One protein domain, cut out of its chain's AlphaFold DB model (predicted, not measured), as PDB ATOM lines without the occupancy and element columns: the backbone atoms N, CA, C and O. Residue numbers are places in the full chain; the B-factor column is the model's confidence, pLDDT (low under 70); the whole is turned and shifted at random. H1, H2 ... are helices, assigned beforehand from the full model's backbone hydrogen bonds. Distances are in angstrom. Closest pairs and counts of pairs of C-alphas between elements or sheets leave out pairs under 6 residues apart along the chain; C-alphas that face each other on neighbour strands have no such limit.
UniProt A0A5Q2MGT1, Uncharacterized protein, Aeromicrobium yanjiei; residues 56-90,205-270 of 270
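This is residues 56 to 90 and 205 to 270 of the 270 residues of an uncharacterized protein of Aeromicrobium yanjiei (UniProt A0A5Q2MGT1). The longest helix, H2, stands across one end of the side-by-side helices H3 and H4; H5 packs crosswise on H2 and H3, and short H1 lies toward the other end. The printed part has 101 residues with five named helices, H1 to H5: all helix. It is compact, radius of gyration of the C-alphas 13.5 A, spanning 43 by 26 by 21 A.

H2, residues 71 to 87, runs 24.4 A from C-alpha 71 at (52.751, 53.517, -45.366). H3 is residues 210 to 221, H4 235 to 250, H1 56 to 60, and H5 257 to 269, ending at (46.026, 36.353, -36.572).

H2 touches H3 with residues 73 to 77 alone, about perpendicular at 79 degrees; C-alphas 73 and 221 are closest, 5.1 A. H3 touches H4 at a shallow tilt of 30 degrees, closest C-alphas 210 and 239, 5.6 A. In H1 to H5 every O i to N i+4 pair is within hydrogen-bond range.

Across the cut, C-alphas 90 and 205 are 16.0 A apart. Link H3 to H4 is long. Residue 230 has pLDDT under 70.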
ATOM      1  N   ILE A  56      25.733  57.659 -55.871       86.25
ATOM      2  CA  ILE A  56      26.813  56.680 -55.707       86.25
ATOM      3  C   ILE A  56      28.195  57.270 -56.035       86.25
ATOM      4  O   ILE A  56      29.131  57.116 -55.258       86.25
ATOM      5  N   VAL A  57      28.288  58.077 -57.098       87.00
ATOM      6  CA  VAL A  57      29.520  58.761 -57.534       87.00
ATOM      7  C   VAL A  57      30.053  59.741 -56.484       87.00
ATOM      8  O   VAL A  57      31.263  59.910 -56.348       87.00
ATOM      9  N   VAL A  58      29.170  60.410 -55.740       87.00
ATOM     10  CA  VAL A  58      29.566  61.369 -54.699       87.00
ATOM     11  C   VAL A  58      30.014  60.627 -53.448       87.00
ATOM     12  O   VAL A  58      31.071  60.939 -52.908       87.00
ATOM     13  N   ALA A  59      29.247  59.619 -53.024       88.12
ATOM     14  CA  ALA A  59      29.591  58.793 -51.871       88.12
ATOM     15  C   ALA A  59      30.916  58.041 -52.084       88.12
ATOM     16  O   ALA A  59      31.746  57.994 -51.181       88.12
ATOM     17  N   ARG A  60      31.172  57.544 -53.302       90.88
ATOM     18  CA  ARG A  60      32.420  56.848 -53.649       90.88
ATOM     19  C   ARG A  60      33.659  57.726 -53.467       90.88
ATOM     20  O   ARG A  60      34.684  57.221 -53.040       90.88
ATOM     21  N   LYS A  61      33.569  59.037 -53.725       90.69
ATOM     22  CA  LYS A  61      34.684  59.982 -53.508       90.69
ATOM     23  C   LYS A  61      35.026  60.210 -52.035       90.69
ATOM     24  O   LYS A  61      36.086  60.746 -51.746       90.69
ATOM     25  N   GLN A  62      34.106  59.886 -51.132       90.56
ATOM     26  CA  GLN A  62      34.295  60.011 -49.687       90.56
ATOM     27  C   GLN A  62      34.720  58.682 -49.051       90.56
ATOM     28  O   GLN A  62      34.960  58.641 -47.848       90.56
ATOM     29  N   PHE A  63      34.733  57.592 -49.823       94.50
ATOM     30  CA  PHE A  63      35.094  56.273 -49.327       94.50
ATOM     31  C   PHE A  63      36.624  56.145 -49.243       94.50
ATOM     32  O   PHE A  63      37.297  56.641 -50.149       94.50
ATOM     33  N   PRO A  64      37.169  55.480 -48.205       95.31
ATOM     34  CA  PRO A  64      38.605  55.247 -48.089       95.31
ATOM     35  C   PRO A  64      39.197  54.546 -49.315       95.31
ATOM     36  O   PRO A  64      38.597  53.642 -49.897       95.31
ATOM     37  N   THR A  65      40.402  54.947 -49.681       96.62
ATOM     38  CA  THR A  65      41.180  54.427 -50.807       96.62
ATOM     39  C   THR A  65      42.464  53.772 -50.311       96.62
ATOM     40  O   THR A  65      42.860  53.954 -49.159       96.62
ATOM     41  N   ALA A  66      43.165  53.036 -51.178       95.25
ATOM     42  CA  ALA A  66      44.452  52.451 -50.805       95.25
ATOM     43  C   ALA A  66      45.498  53.512 -50.405       95.25
ATOM     44  O   ALA A  66      46.378  53.235 -49.594       95.25
ATOM     45  N   ALA A  67      45.374  54.744 -50.916       94.44
ATOM     46  CA  ALA A  67      46.242  55.864 -50.558       94.44
ATOM     47  C   ALA A  67      46.025  56.379 -49.122       94.44
ATOM     48  O   ALA A  67      46.906  57.046 -48.580       94.44
ATOM     49  N   ASP A  68      44.882  56.067 -48.507       95.56
ATOM     50  CA  ASP A  68      44.580  56.442 -47.123       95.56
ATOM     51  C   ASP A  68      45.206  55.466 -46.106       95.56
ATOM     52  O   ASP A  68      45.227  55.751 -44.908       95.56
ATOM     53  N   ALA A  69      45.746  54.326 -46.560       96.56
ATOM     54  CA  ALA A  69      46.444  53.377 -45.699       96.56
ATOM     55  C   ALA A  69      47.826  53.925 -45.276       96.56
ATOM     56  O   ALA A  69      48.631  54.303 -46.135       96.56
ATOM     57  N   PRO A  70      48.166  53.937 -43.971       97.25
ATOM     58  CA  PRO A  70      49.484  54.362 -43.516       97.25
ATOM     59  C   PRO A  70      50.602  53.526 -44.150       97.25
ATOM     60  O   PRO A  70      50.564  52.296 -44.108       97.25
ATOM     61  N   LEU A  71      51.643  54.187 -44.669       96.31
ATOM     62  CA  LEU A  71      52.751  53.517 -45.366       96.31
ATOM     63  C   LEU A  71      53.390  52.397 -44.528       96.31
ATOM     64  O   LEU A  71      53.705  51.336 -45.060       96.31
ATOM     65  N   GLU A  72      53.541  52.613 -43.220       97.06
ATOM     66  CA  GLU A  72      54.073  51.607 -42.296       97.06
ATOM     67  C   GLU A  72      53.207  50.336 -42.272       97.06
ATOM     68  O   GLU A  72      53.737  49.228 -42.332       97.06
ATOM     69  N   ARG A  73      51.875  50.482 -42.256       97.25
ATOM     70  CA  ARG A  73      50.934  49.352 -42.285       97.25
ATOM     71  C   ARG A  73      51.007  48.602 -43.608       97.25
ATOM     72  O   ARG A  73      51.048  47.376 -43.609       97.25
ATOM     73  N   VAL A  74      51.102  49.324 -44.724       96.62
ATOM     74  CA  VAL A  74      51.273  48.718 -46.054       96.62
ATOM     75  C   VAL A  74      52.584  47.930 -46.131       96.62
ATOM     76  O   VAL A  74      52.592  46.789 -46.584       96.62
ATOM     77  N   GLN A  75      53.691  48.485 -45.633       96.38
ATOM     78  CA  GLN A  75      54.986  47.795 -45.598       96.38
ATOM     79  C   GLN A  75      54.953  46.545 -44.709       96.38
ATOM     80  O   GLN A  75      55.447  45.492 -45.114       96.38
ATOM     81  N   GLN A  76      54.329  46.631 -43.532       96.69
ATOM     82  CA  GLN A  76      54.128  45.479 -42.649       96.69
ATOM     83  C   GLN A  76      53.276  44.394 -43.322       96.69
ATOM     84  O   GLN A  76      53.635  43.218 -43.270       96.69
ATOM     85  N   ALA A  77      52.189  44.771 -44.001       97.00
ATOM     86  CA  ALA A  77      51.344  43.841 -44.746       97.00
ATOM     87  C   ALA A  77      52.109  43.154 -45.891       97.00
ATOM     88  O   ALA A  77      51.956  41.951 -46.088       97.00
ATOM     89  N   LEU A  78      52.987  43.873 -46.599       96.88
ATOM     90  CA  LEU A  78      53.851  43.292 -47.635       96.88
ATOM     91  C   LEU A  78      54.861  42.292 -47.059       96.88
ATOM     92  O   LEU A  78      55.034  41.208 -47.616       96.88
ATOM     93  N   MET A  79      55.496  42.611 -45.927       96.56
ATOM     94  CA  MET A  79      56.388  41.668 -45.241       96.56
ATOM     95  C   MET A  79      55.641  40.397 -44.821       96.56
ATOM     96  O   MET A  79      56.106  39.291 -45.095       96.56
ATOM     97  N   ARG A  80      54.447  40.558 -44.240       96.69
ATOM     98  CA  ARG A  80      53.536  39.459 -43.892       96.69
ATOM     99  C   ARG A  80      53.146  38.631 -45.119       96.69
ATOM    100  O   ARG A  80      53.118  37.411 -45.033       96.69
ATOM    101  N   LYS A  81      52.896  39.260 -46.272       97.38
ATOM    102  CA  LYS A  81      52.585  38.557 -47.530       97.38
ATOM    103  C   LYS A  81      53.741  37.659 -47.973       97.38
ATOM    104  O   LYS A  81      53.515  36.506 -48.328       97.38
ATOM    105  N   HIS A  82      54.978  38.153 -47.912       96.19
ATOM    106  CA  HIS A  82      56.156  37.345 -48.237       96.19
ATOM    107  C   HIS A  82      56.353  36.172 -47.272       96.19
ATOM    108  O   HIS A  82      56.661  35.068 -47.715       96.19
ATOM    109  N   GLU A  83      56.150  36.390 -45.972       96.12
ATOM    110  CA  GLU A  83      56.199  35.319 -44.974       96.12
ATOM    111  C   GLU A  83      55.117  34.264 -45.224       96.12
ATOM    112  O   GLU A  83      55.409  33.068 -45.240       96.12
ATOM    113  N   PHE A  84      53.888  34.697 -45.493       96.69
ATOM    114  CA  PHE A  84      52.772  33.821 -45.824       96.69
ATOM    115  C   PHE A  84      53.077  32.954 -47.052       96.69
ATOM    116  O   PHE A  84      52.969  31.735 -46.977       96.69
ATOM    117  N   LEU A  85      53.561  33.553 -48.145       95.69
ATOM    118  CA  LEU A  85      53.956  32.825 -49.358       95.69
ATOM    119  C   LEU A  85      55.099  31.823 -49.122       95.69
ATOM    120  O   LEU A  85      55.186  30.811 -49.815       95.69
ATOM    121  N   ALA A  86      55.984  32.095 -48.161       94.69
ATOM    122  CA  ALA A  86      57.091  31.205 -47.822       94.69
ATOM    123  C   ALA A  86      56.683  30.046 -46.896       94.69
ATOM    124  O   ALA A  86      57.367  29.022 -46.868       94.69
ATOM    125  N   THR A  87      55.609  30.204 -46.118       93.62
ATOM    126  CA  THR A  87      55.268  29.296 -45.007       93.62
ATOM    127  C   THR A  87      53.962  28.539 -45.206       93.62
ATOM    128  O   THR A  87      53.825  27.421 -44.704       93.62
ATOM    129  N   VAL A  88      53.011  29.107 -45.945       90.88
ATOM    130  CA  VAL A  88      51.679  28.539 -46.142       90.88
ATOM    131  C   VAL A  88      51.581  27.977 -47.560       90.88
ATOM    132  O   VAL A  88      51.505  28.741 -48.522       90.88
ATOM    133  N   PRO A  89      51.583  26.642 -47.731       88.00
ATOM    134  CA  PRO A  89      51.393  26.053 -49.045       88.00
ATOM    135  C   PRO A  89      49.981  26.358 -49.541       88.00
ATOM    136  O   PRO A  89      48.996  26.106 -48.843       88.00
ATOM    137  N   TYR A  90      49.884  26.856 -50.770       88.12
ATOM    138  CA  TYR A  90      48.604  27.145 -51.389       88.12
ATOM    139  C   TYR A  90      48.181  26.033 -52.346       88.12
ATOM    140  O   TYR A  90      48.901  25.661 -53.270       88.12
ATOM    141  N   LEU A 205      35.991  38.646 -52.998       96.62
ATOM    142  CA  LEU A 205      36.657  37.835 -51.989       96.62
ATOM    143  C   LEU A 205      35.653  36.899 -51.290       96.62
ATOM    144  O   LEU A 205      34.577  37.348 -50.883       96.62
ATOM    145  N   PRO A 206      36.022  35.634 -51.005       95.19
ATOM    146  CA  PRO A 206      35.251  34.723 -50.153       95.19
ATOM    147  C   PRO A 206      35.371  35.065 -48.646       95.19
ATOM    148  O   PRO A 206      35.547  34.198 -47.783       95.19
ATOM    149  N   ILE A 207      35.271  36.358 -48.319       96.75
ATOM    150  CA  ILE A 207      35.155  36.938 -46.974       96.75
ATOM    151  C   ILE A 207      33.722  37.442 -46.858       96.75
ATOM    152  O   ILE A 207      33.359  38.439 -47.480       96.75
ATOM    153  N   LEU A 208      32.872  36.701 -46.149       96.31
ATOM    154  CA  LEU A 208      31.429  36.783 -46.379       96.31
ATOM    155  C   LEU A 208      30.742  37.918 -45.619       96.31
ATOM    156  O   LEU A 208      29.789  38.478 -46.149       96.31
ATOM    157  N   SER A 209      31.226  38.294 -44.434       95.31
ATOM    158  CA  SER A 209      30.626  39.385 -43.661       95.31
ATOM    159  C   SER A 209      31.352  40.712 -43.875       95.31
ATOM    160  O   SER A 209      32.566  40.761 -44.088       95.31
ATOM    161  N   LEU A 210      30.607  41.811 -43.825       95.62
ATOM    162  CA  LEU A 210      31.131  43.167 -43.802       95.62
ATOM    163  C   LEU A 210      31.971  43.382 -42.546       95.62
ATOM    164  O   LEU A 210      33.060  43.933 -42.642       95.62
ATOM    165  N   ASP A 211      31.520  42.892 -41.393       95.44
ATOM    166  CA  ASP A 211      32.263  43.023 -40.137       95.44
ATOM    167  C   ASP A 211      33.649  42.367 -40.213       95.44
ATOM    168  O   ASP A 211      34.634  42.958 -39.767       95.44
ATOM    169  N   GLU A 212      33.767  41.191 -40.845       96.31
ATOM    170  CA  GLU A 212      35.068  40.556 -41.080       96.31
ATOM    171  C   GLU A 212      35.943  41.418 -41.999       96.31
ATOM    172  O   GLU A 212      37.107  41.654 -41.673       96.31
ATOM    173  N   LYS A 213      35.385  41.951 -43.097       97.62
ATOM    174  CA  LYS A 213      36.113  42.849 -44.011       97.62
ATOM    175  C   LYS A 213      36.601  44.120 -43.309       97.62
ATOM    176  O   LYS A 213      37.747  44.514 -43.503       97.62
ATOM    177  N   ARG A 214      35.759  44.752 -42.483       97.31
ATOM    178  CA  ARG A 214      36.101  45.967 -41.722       97.31
ATOM    179  C   ARG A 214      37.225  45.691 -40.731       97.31
ATOM    180  O   ARG A 214      38.210  46.418 -40.717       97.31
ATOM    181  N   ARG A 215      37.113  44.593 -39.977       97.50
ATOM    182  CA  ARG A 215      38.156  44.140 -39.052       97.50
ATOM    183  C   ARG A 215      39.487  43.914 -39.770       97.50
ATOM    184  O   ARG A 215      40.517  44.312 -39.247       97.50
ATOM    185  N   ILE A 216      39.476  43.289 -40.949       98.31
ATOM    186  CA  ILE A 216      40.689  43.071 -41.752       98.31
ATOM    187  C   ILE A 216      41.289  44.406 -42.211       98.31
ATOM    188  O   ILE A 216      42.485  44.621 -42.027       98.31
ATOM    189  N   ALA A 217      40.476  45.302 -42.781       98.12
ATOM    190  CA  ALA A 217      40.936  46.606 -43.261       98.12
ATOM    191  C   ALA A 217      41.615  47.419 -42.143       98.12
ATOM    192  O   ALA A 217      42.694  47.977 -42.341       98.12
ATOM    193  N   GLU A 218      41.033  47.409 -40.946       97.88
ATOM    194  CA  GLU A 218      41.584  48.100 -39.785       97.88
ATOM    195  C   GLU A 218      42.830  47.393 -39.225       97.88
ATOM    196  O   GLU A 218      43.869  48.025 -39.039       97.88
ATOM    197  N   ALA A 219      42.768  46.080 -38.987       97.94
ATOM    198  CA  ALA A 219      43.848  45.348 -38.325       97.94
ATOM    199  C   ALA A 219      45.108  45.212 -39.195       97.94
ATOM    200  O   ALA A 219      46.222  45.377 -38.692       97.94
ATOM    201  N   VAL A 220      44.939  44.924 -40.490       97.88
ATOM    202  CA  VAL A 220      46.054  44.687 -41.420       97.88
ATOM    203  C   VAL A 220      46.570  46.002 -41.996       97.88
ATOM    204  O   VAL A 220      47.779  46.225 -42.024       97.88
ATOM    205  N   TYR A 221      45.667  46.890 -42.415       98.00
ATOM    206  CA  TYR A 221      46.030  48.088 -43.177       98.00
ATOM    207  C   TYR A 221      45.840  49.400 -42.416       98.00
ATOM    208  O   TYR A 221      46.277  50.437 -42.905       98.00
ATOM    209  N   GLY A 222      45.239  49.392 -41.225       97.19
ATOM    210  CA  GLY A 222      44.969  50.616 -40.465       97.19
ATOM    211  C   GLY A 222      43.923  51.525 -41.112       97.19
ATOM    212  O   GLY A 222      43.918  52.718 -40.823       97.19
ATOM    213  N   VAL A 223      43.072  50.992 -41.997       97.31
ATOM    214  CA  VAL A 223      42.034  51.763 -42.693       97.31
ATOM    215  C   VAL A 223      40.693  51.584 -41.991       97.31
ATOM    216  O   VAL A 223      40.156  50.478 -41.926       97.31
ATOM    217  N   GLU A 224      40.126  52.682 -41.499       95.62
ATOM    218  CA  GLU A 224      38.806  52.675 -40.874       95.62
ATOM    219  C   GLU A 224      37.700  52.730 -41.937       95.62
ATOM    220  O   GLU A 224      37.617  53.657 -42.743       95.62
ATOM    221  N   ILE A 225      36.815  51.734 -41.918       95.19
ATOM    222  CA  ILE A 225      35.663  51.668 -42.818       95.19
ATOM    223  C   ILE A 225      34.419  52.237 -42.118       95.19
ATOM    224  O   ILE A 225      34.089  51.770 -41.015       95.19
ATOM    225  N   PRO A 226      33.673  53.159 -42.764       91.94
ATOM    226  CA  PRO A 226      32.450  53.726 -42.204       91.94
ATOM    227  C   PRO A 226      31.424  52.667 -41.780       91.94
ATOM    228  O   PRO A 226      31.318  51.594 -42.375       91.94
ATOM    229  N   ALA A 227      30.629  52.984 -40.757       86.69
ATOM    230  CA  ALA A 227      29.526  52.131 -40.322       86.69
ATOM    231  C   ALA A 227      28.324  52.215 -41.282       86.69
ATOM    232  O   ALA A 227      28.005  53.282 -41.814       86.69
ATOM    233  N   ALA A 228      27.625  51.091 -41.458       82.06
ATOM    234  CA  ALA A 228      26.399  51.026 -42.250       82.06
ATOM    235  C   ALA A 228      25.263  51.854 -41.623       82.06
ATOM    236  O   ALA A 228      25.186  52.017 -40.405       82.06
ATOM    237  N   GLY A 229      24.358  52.366 -42.460       70.81
ATOM    238  CA  GLY A 229      23.143  53.067 -42.023       70.81
ATOM    239  C   GLY A 229      23.353  54.525 -41.601       70.81
ATOM    240  O   GLY A 229      22.390  55.202 -41.237       70.81
ATOM    241  N   VAL A 230      24.583  55.040 -41.679       65.94
ATOM    242  CA  VAL A 230      24.897  56.448 -41.412       65.94
ATOM    243  C   VAL A 230      25.024  57.206 -42.734       65.94
ATOM    244  O   VAL A 230      25.917  56.951 -43.537       65.94
ATOM    245  N   GLY A 231      24.138  58.176 -42.971       73.12
ATOM    246  CA  GLY A 231      24.207  59.048 -44.148       73.12
ATOM    247  C   GLY A 231      24.057  58.290 -45.472       73.12
ATOM    248  O   GLY A 231      22.975  57.809 -45.789       73.12
ATOM    249  N   SER A 232      25.131  58.231 -46.269       79.69
ATOM    250  CA  SER A 232      25.133  57.616 -47.610       79.69
ATOM    251  C   SER A 232      25.732  56.202 -47.670       79.69
ATOM    252  O   SER A 232      25.855  55.637 -48.762       79.69
ATOM    253  N   TRP A 233      26.085  55.635 -46.509       90.44
ATOM    254  CA  TRP A 233      26.720  54.324 -46.361       90.44
ATOM    255  C   TRP A 233      25.678  53.208 -46.258       90.44
ATOM    256  O   TRP A 233      25.283  52.791 -45.166       90.44
ATOM    257  N   THR A 234      25.205  52.733 -47.409       93.31
ATOM    258  CA  THR A 234      24.377  51.523 -47.468       93.31
ATOM    259  C   THR A 234      25.239  50.274 -47.301       93.31
ATOM    260  O   THR A 234      26.437  50.289 -47.599       93.31
ATOM    261  N   VAL A 235      24.635  49.175 -46.841       95.00
ATOM    262  CA  VAL A 235      25.356  47.905 -46.654       95.00
ATOM    263  C   VAL A 235      25.979  47.406 -47.959       95.00
ATOM    264  O   VAL A 235      27.138  47.004 -47.959       95.00
ATOM    265  N   GLY A 236      25.272  47.511 -49.089       96.19
ATOM    266  CA  GLY A 236      25.796  47.061 -50.374       96.19
ATOM    267  C   GLY A 236      26.985  47.887 -50.857       96.19
ATOM    268  O   GLY A 236      27.964  47.311 -51.324       96.19
ATOM    269  N   ARG A 237      26.963  49.215 -50.658       95.81
ATOM    270  CA  ARG A 237      28.131  50.066 -50.937       95.81
ATOM    271  C   ARG A 237      29.326  49.632 -50.109       95.81
ATOM    272  O   ARG A 237      30.386  49.400 -50.666       95.81
ATOM    273  N   LEU A 238      29.157  49.466 -48.799       96.81
ATOM    274  CA  LEU A 238      30.259  49.069 -47.924       96.81
ATOM    275  C   LEU A 238      30.801  47.675 -48.267       96.81
ATOM    276  O   LEU A 238      32.009  47.507 -48.369       96.81
ATOM    277  N   VAL A 239      29.938  46.684 -48.512       97.31
ATOM    278  CA  VAL A 239      30.374  45.322 -48.865       97.31
ATOM    279  C   VAL A 239      31.201  45.310 -50.148       97.31
ATOM    280  O   VAL A 239      32.282  44.720 -50.161       97.31
ATOM    281  N   VAL A 240      30.713  45.957 -51.208       97.75
ATOM    282  CA  VAL A 240      31.383  45.987 -52.517       97.75
ATOM    283  C   VAL A 240      32.651  46.833 -52.445       97.75
ATOM    284  O   VAL A 240      33.710  46.420 -52.901       97.75
ATOM    285  N   TRP A 241      32.587  48.001 -51.817       97.81
ATOM    286  CA  TRP A 241      33.704  48.936 -51.809       97.81
ATOM    287  C   TRP A 241      34.837  48.505 -50.895       97.81
ATOM    288  O   TRP A 241      35.994  48.666 -51.272       97.81
ATOM    289  N   THR A 242      34.531  47.922 -49.735       98.25
ATOM    290  CA  THR A 242      35.559  47.327 -48.879       98.25
ATOM    291  C   THR A 242      36.151  46.080 -49.527       98.25
ATOM    292  O   THR A 242      37.347  45.856 -49.386       98.25
ATOM    293  N   ASN A 243      35.364  45.289 -50.266       98.38
ATOM    294  CA  ASN A 243      35.909  44.198 -51.072       98.38
ATOM    295  C   ASN A 243      36.957  44.712 -52.068       98.38
ATOM    296  O   ASN A 243      38.094  44.249 -52.043       98.38
ATOM    297  N   ASP A 244      36.580  45.688 -52.892       97.88
ATOM    298  CA  ASP A 244      37.455  46.224 -53.937       97.88
ATOM    299  C   ASP A 244      38.717  46.862 -53.333       97.88
ATOM    300  O   ASP A 244      39.820  46.633 -53.823       97.88
ATOM    301  N   LEU A 245      38.572  47.584 -52.215       98.25
ATOM    302  CA  LEU A 245      39.689  48.167 -51.471       98.25
ATOM    303  C   LEU A 245      40.660  47.103 -50.939       98.25
ATOM    304  O   LEU A 245      41.869  47.282 -51.030       98.25
ATOM    305  N   LEU A 246      40.157  46.001 -50.373       98.38
ATOM    306  CA  LEU A 246      41.016  44.926 -49.868       98.38
ATOM    307  C   LEU A 246      41.771  44.226 -51.003       98.38
ATOM    308  O   LEU A 246      42.947  43.918 -50.839       98.38
ATOM    309  N   VAL A 247      41.120  44.003 -52.148       97.81
ATOM    310  CA  VAL A 247      41.785  43.456 -53.342       97.81
ATOM    311  C   VAL A 247      42.893  44.402 -53.817       97.81
ATOM    312  O   VAL A 247      44.012  43.956 -54.061       97.81
ATOM    313  N   GLU A 248      42.620  45.707 -53.878       97.31
ATOM    314  CA  GLU A 248      43.603  46.729 -54.257       97.31
ATOM    315  C   GLU A 248      44.797  46.783 -53.286       97.31
ATOM    316  O   GLU A 248      45.947  46.805 -53.720       97.31
ATOM    317  N   LEU A 249      44.539  46.756 -51.975       97.38
ATOM    318  CA  LEU A 249      45.564  46.837 -50.925       97.38
ATOM    319  C   LEU A 249      46.489  45.615 -50.866       97.38
ATOM    320  O   LEU A 249      47.653  45.737 -50.482       97.38
ATOM    321  N   VAL A 250      45.982  44.428 -51.198       96.81
ATOM    322  CA  VAL A 250      46.800  43.207 -51.268       96.81
ATOM    323  C   VAL A 250      47.711  43.233 -52.497       96.81
ATOM    324  O   VAL A 250      48.867  42.795 -52.426       96.81
ATOM    325  N   GLY A 251      47.200  43.785 -53.598       93.19
ATOM    326  CA  GLY A 251      47.884  43.832 -54.879       93.19
ATOM    327  C   GLY A 251      48.013  42.452 -55.524       93.19
ATOM    328  O   GLY A 251      47.221  41.541 -55.278       93.19
ATOM    329  N   GLU A 252      49.021  42.314 -56.375       89.00
ATOM    330  CA  GLU A 252      49.275  41.101 -57.156       89.00
ATOM    331  C   GLU A 252      50.109  40.075 -56.342       89.00
ATOM    332  O   GLU A 252      50.307  40.235 -55.134       89.00
ATOM    333  N   ASP A 253      50.595  39.010 -56.985       91.19
ATOM    334  CA  ASP A 253      51.424  37.902 -56.444       91.19
ATOM    335  C   ASP A 253      50.673  36.696 -55.855       91.19
ATOM    336  O   ASP A 253      51.259  35.619 -55.728       91.19
ATOM    337  N   LEU A 254      49.392  36.835 -55.515       93.69
ATOM    338  CA  LEU A 254      48.563  35.716 -55.057       93.69
ATOM    339  C   LEU A 254      47.788  35.107 -56.233       93.69
ATOM    340  O   LEU A 254      47.345  35.816 -57.131       93.69
ATOM    341  N   GLU A 255      47.641  33.781 -56.229       92.81
ATOM    342  CA  GLU A 255      47.126  33.026 -57.387       92.81
ATOM    343  C   GLU A 255      45.668  33.350 -57.750       92.81
ATOM    344  O   GLU A 255      45.316  33.395 -58.928       92.81
ATOM    345  N   ASP A 256      44.816  33.563 -56.747       93.19
ATOM    346  CA  ASP A 256      43.400  33.887 -56.913       93.19
ATOM    347  C   ASP A 256      42.831  34.561 -55.642       93.19
ATOM    348  O   ASP A 256      43.521  34.734 -54.631       93.19
ATOM    349  N   LEU A 257      41.539  34.914 -55.658       94.69
ATOM    350  CA  LEU A 257      40.886  35.573 -54.522       94.69
ATOM    351  C   LEU A 257      40.662  34.672 -53.291       94.69
ATOM    352  O   LEU A 257      40.454  35.192 -52.191       94.69
ATOM    353  N   PHE A 258      40.750  33.345 -53.413       92.75
ATOM    354  CA  PHE A 258      40.826  32.463 -52.245       92.75
ATOM    355  C   PHE A 258      42.179  32.556 -51.566       92.75
ATOM    356  O   PHE A 258      42.236  32.586 -50.335       92.75
ATOM    357  N   HIS A 259      43.250  32.607 -52.352       94.81
ATOM    358  CA  HIS A 259      44.595  32.811 -51.843       94.81
ATOM    359  C   HIS A 259      44.685  34.161 -51.117       94.81
ATOM    360  O   HIS A 259      45.167  34.222 -49.985       94.81
ATOM    361  N   VAL A 260      44.092  35.211 -51.702       96.88
ATOM    362  CA  VAL A 260      43.946  36.533 -51.069       96.88
ATOM    363  C   VAL A 260      43.173  36.454 -49.753       96.88
ATOM    364  O   VAL A 260      43.643  36.953 -48.732       96.88
ATOM    365  N   ALA A 261      42.012  35.799 -49.726       95.81
ATOM    366  CA  ALA A 261      41.231  35.676 -48.498       95.81
ATOM    367  C   ALA A 261      41.953  34.874 -47.399       95.81
ATOM    368  O   ALA A 261      41.815  35.204 -46.220       95.81
ATOM    369  N   GLN A 262      42.720  33.838 -47.763       95.12
ATOM    370  CA  GLN A 262      43.539  33.078 -46.814       95.12
ATOM    371  C   GLN A 262      44.650  33.940 -46.217       95.12
ATOM    372  O   GLN A 262      44.782  33.973 -44.995       95.12
ATOM    373  N   PHE A 263      45.372  34.688 -47.055       97.31
ATOM    374  CA  PHE A 263      46.377  35.644 -46.596       97.31
ATOM    375  C   PHE A 263      45.775  36.667 -45.628       97.31
ATOM    376  O   PHE A 263      46.290  36.847 -44.529       97.31
ATOM    377  N   LEU A 264      44.664  37.310 -45.999       97.62
ATOM    378  CA  LEU A 264      44.046  38.356 -45.183       97.62
ATOM    379  C   LEU A 264      43.596  37.843 -43.808       97.62
ATOM    380  O   LEU A 264      43.793  38.530 -42.808       97.62
ATOM    381  N   ARG A 265      43.018  36.638 -43.738       96.56
ATOM    382  CA  ARG A 265      42.647  36.013 -42.456       96.56
ATOM    383  C   ARG A 265      43.875  35.664 -41.625       96.56
ATOM    384  O   ARG A 265      43.913  36.013 -40.451       96.56
ATOM    385  N   TRP A 266      44.886  35.055 -42.244       97.00
ATOM    386  CA  TRP A 266      46.150  34.729 -41.584       97.00
ATOM    387  C   TRP A 266      46.842  35.982 -41.032       97.00
ATOM    388  O   TRP A 266      47.290  35.983 -39.889       97.00
ATOM    389  N   ALA A 267      46.863  37.073 -41.800       97.06
ATOM    390  CA  ALA A 267      47.502  38.330 -41.425       97.06
ATOM    391  C   ALA A 267      46.824  39.032 -40.238       97.06
ATOM    392  O   ALA A 267      47.486  39.805 -39.554       97.06
ATOM    393  N   VAL A 268      45.532  38.790 -39.987       96.44
ATOM    394  CA  VAL A 268      44.836  39.282 -38.781       96.44
ATOM    395  C   VAL A 268      45.245  38.499 -37.531       96.44
ATOM    396  O   VAL A 268      45.184  39.042 -36.431       96.44
ATOM    397  N   GLU A 269      45.643  37.235 -37.683       93.31
ATOM    398  CA  GLU A 269      46.026  36.353 -36.572       93.31
ATOM    399  C   GLU A 269      47.492  36.520 -36.132       93.31
ATOM    400  O   GLU A 269      47.848  36.021 -35.065       93.31
ATOM    401  N   GLN A 270      48.318  37.222 -36.923       86.56
ATOM    402  CA  GLN A 270      49.717  37.558 -36.601       86.56
ATOM    403  C   GLN A 270      49.844  38.867 -35.813       86.56
ATOM    404  O   GLN A 270      50.582  38.874 -34.806       86.56
TER     405      GLN A 270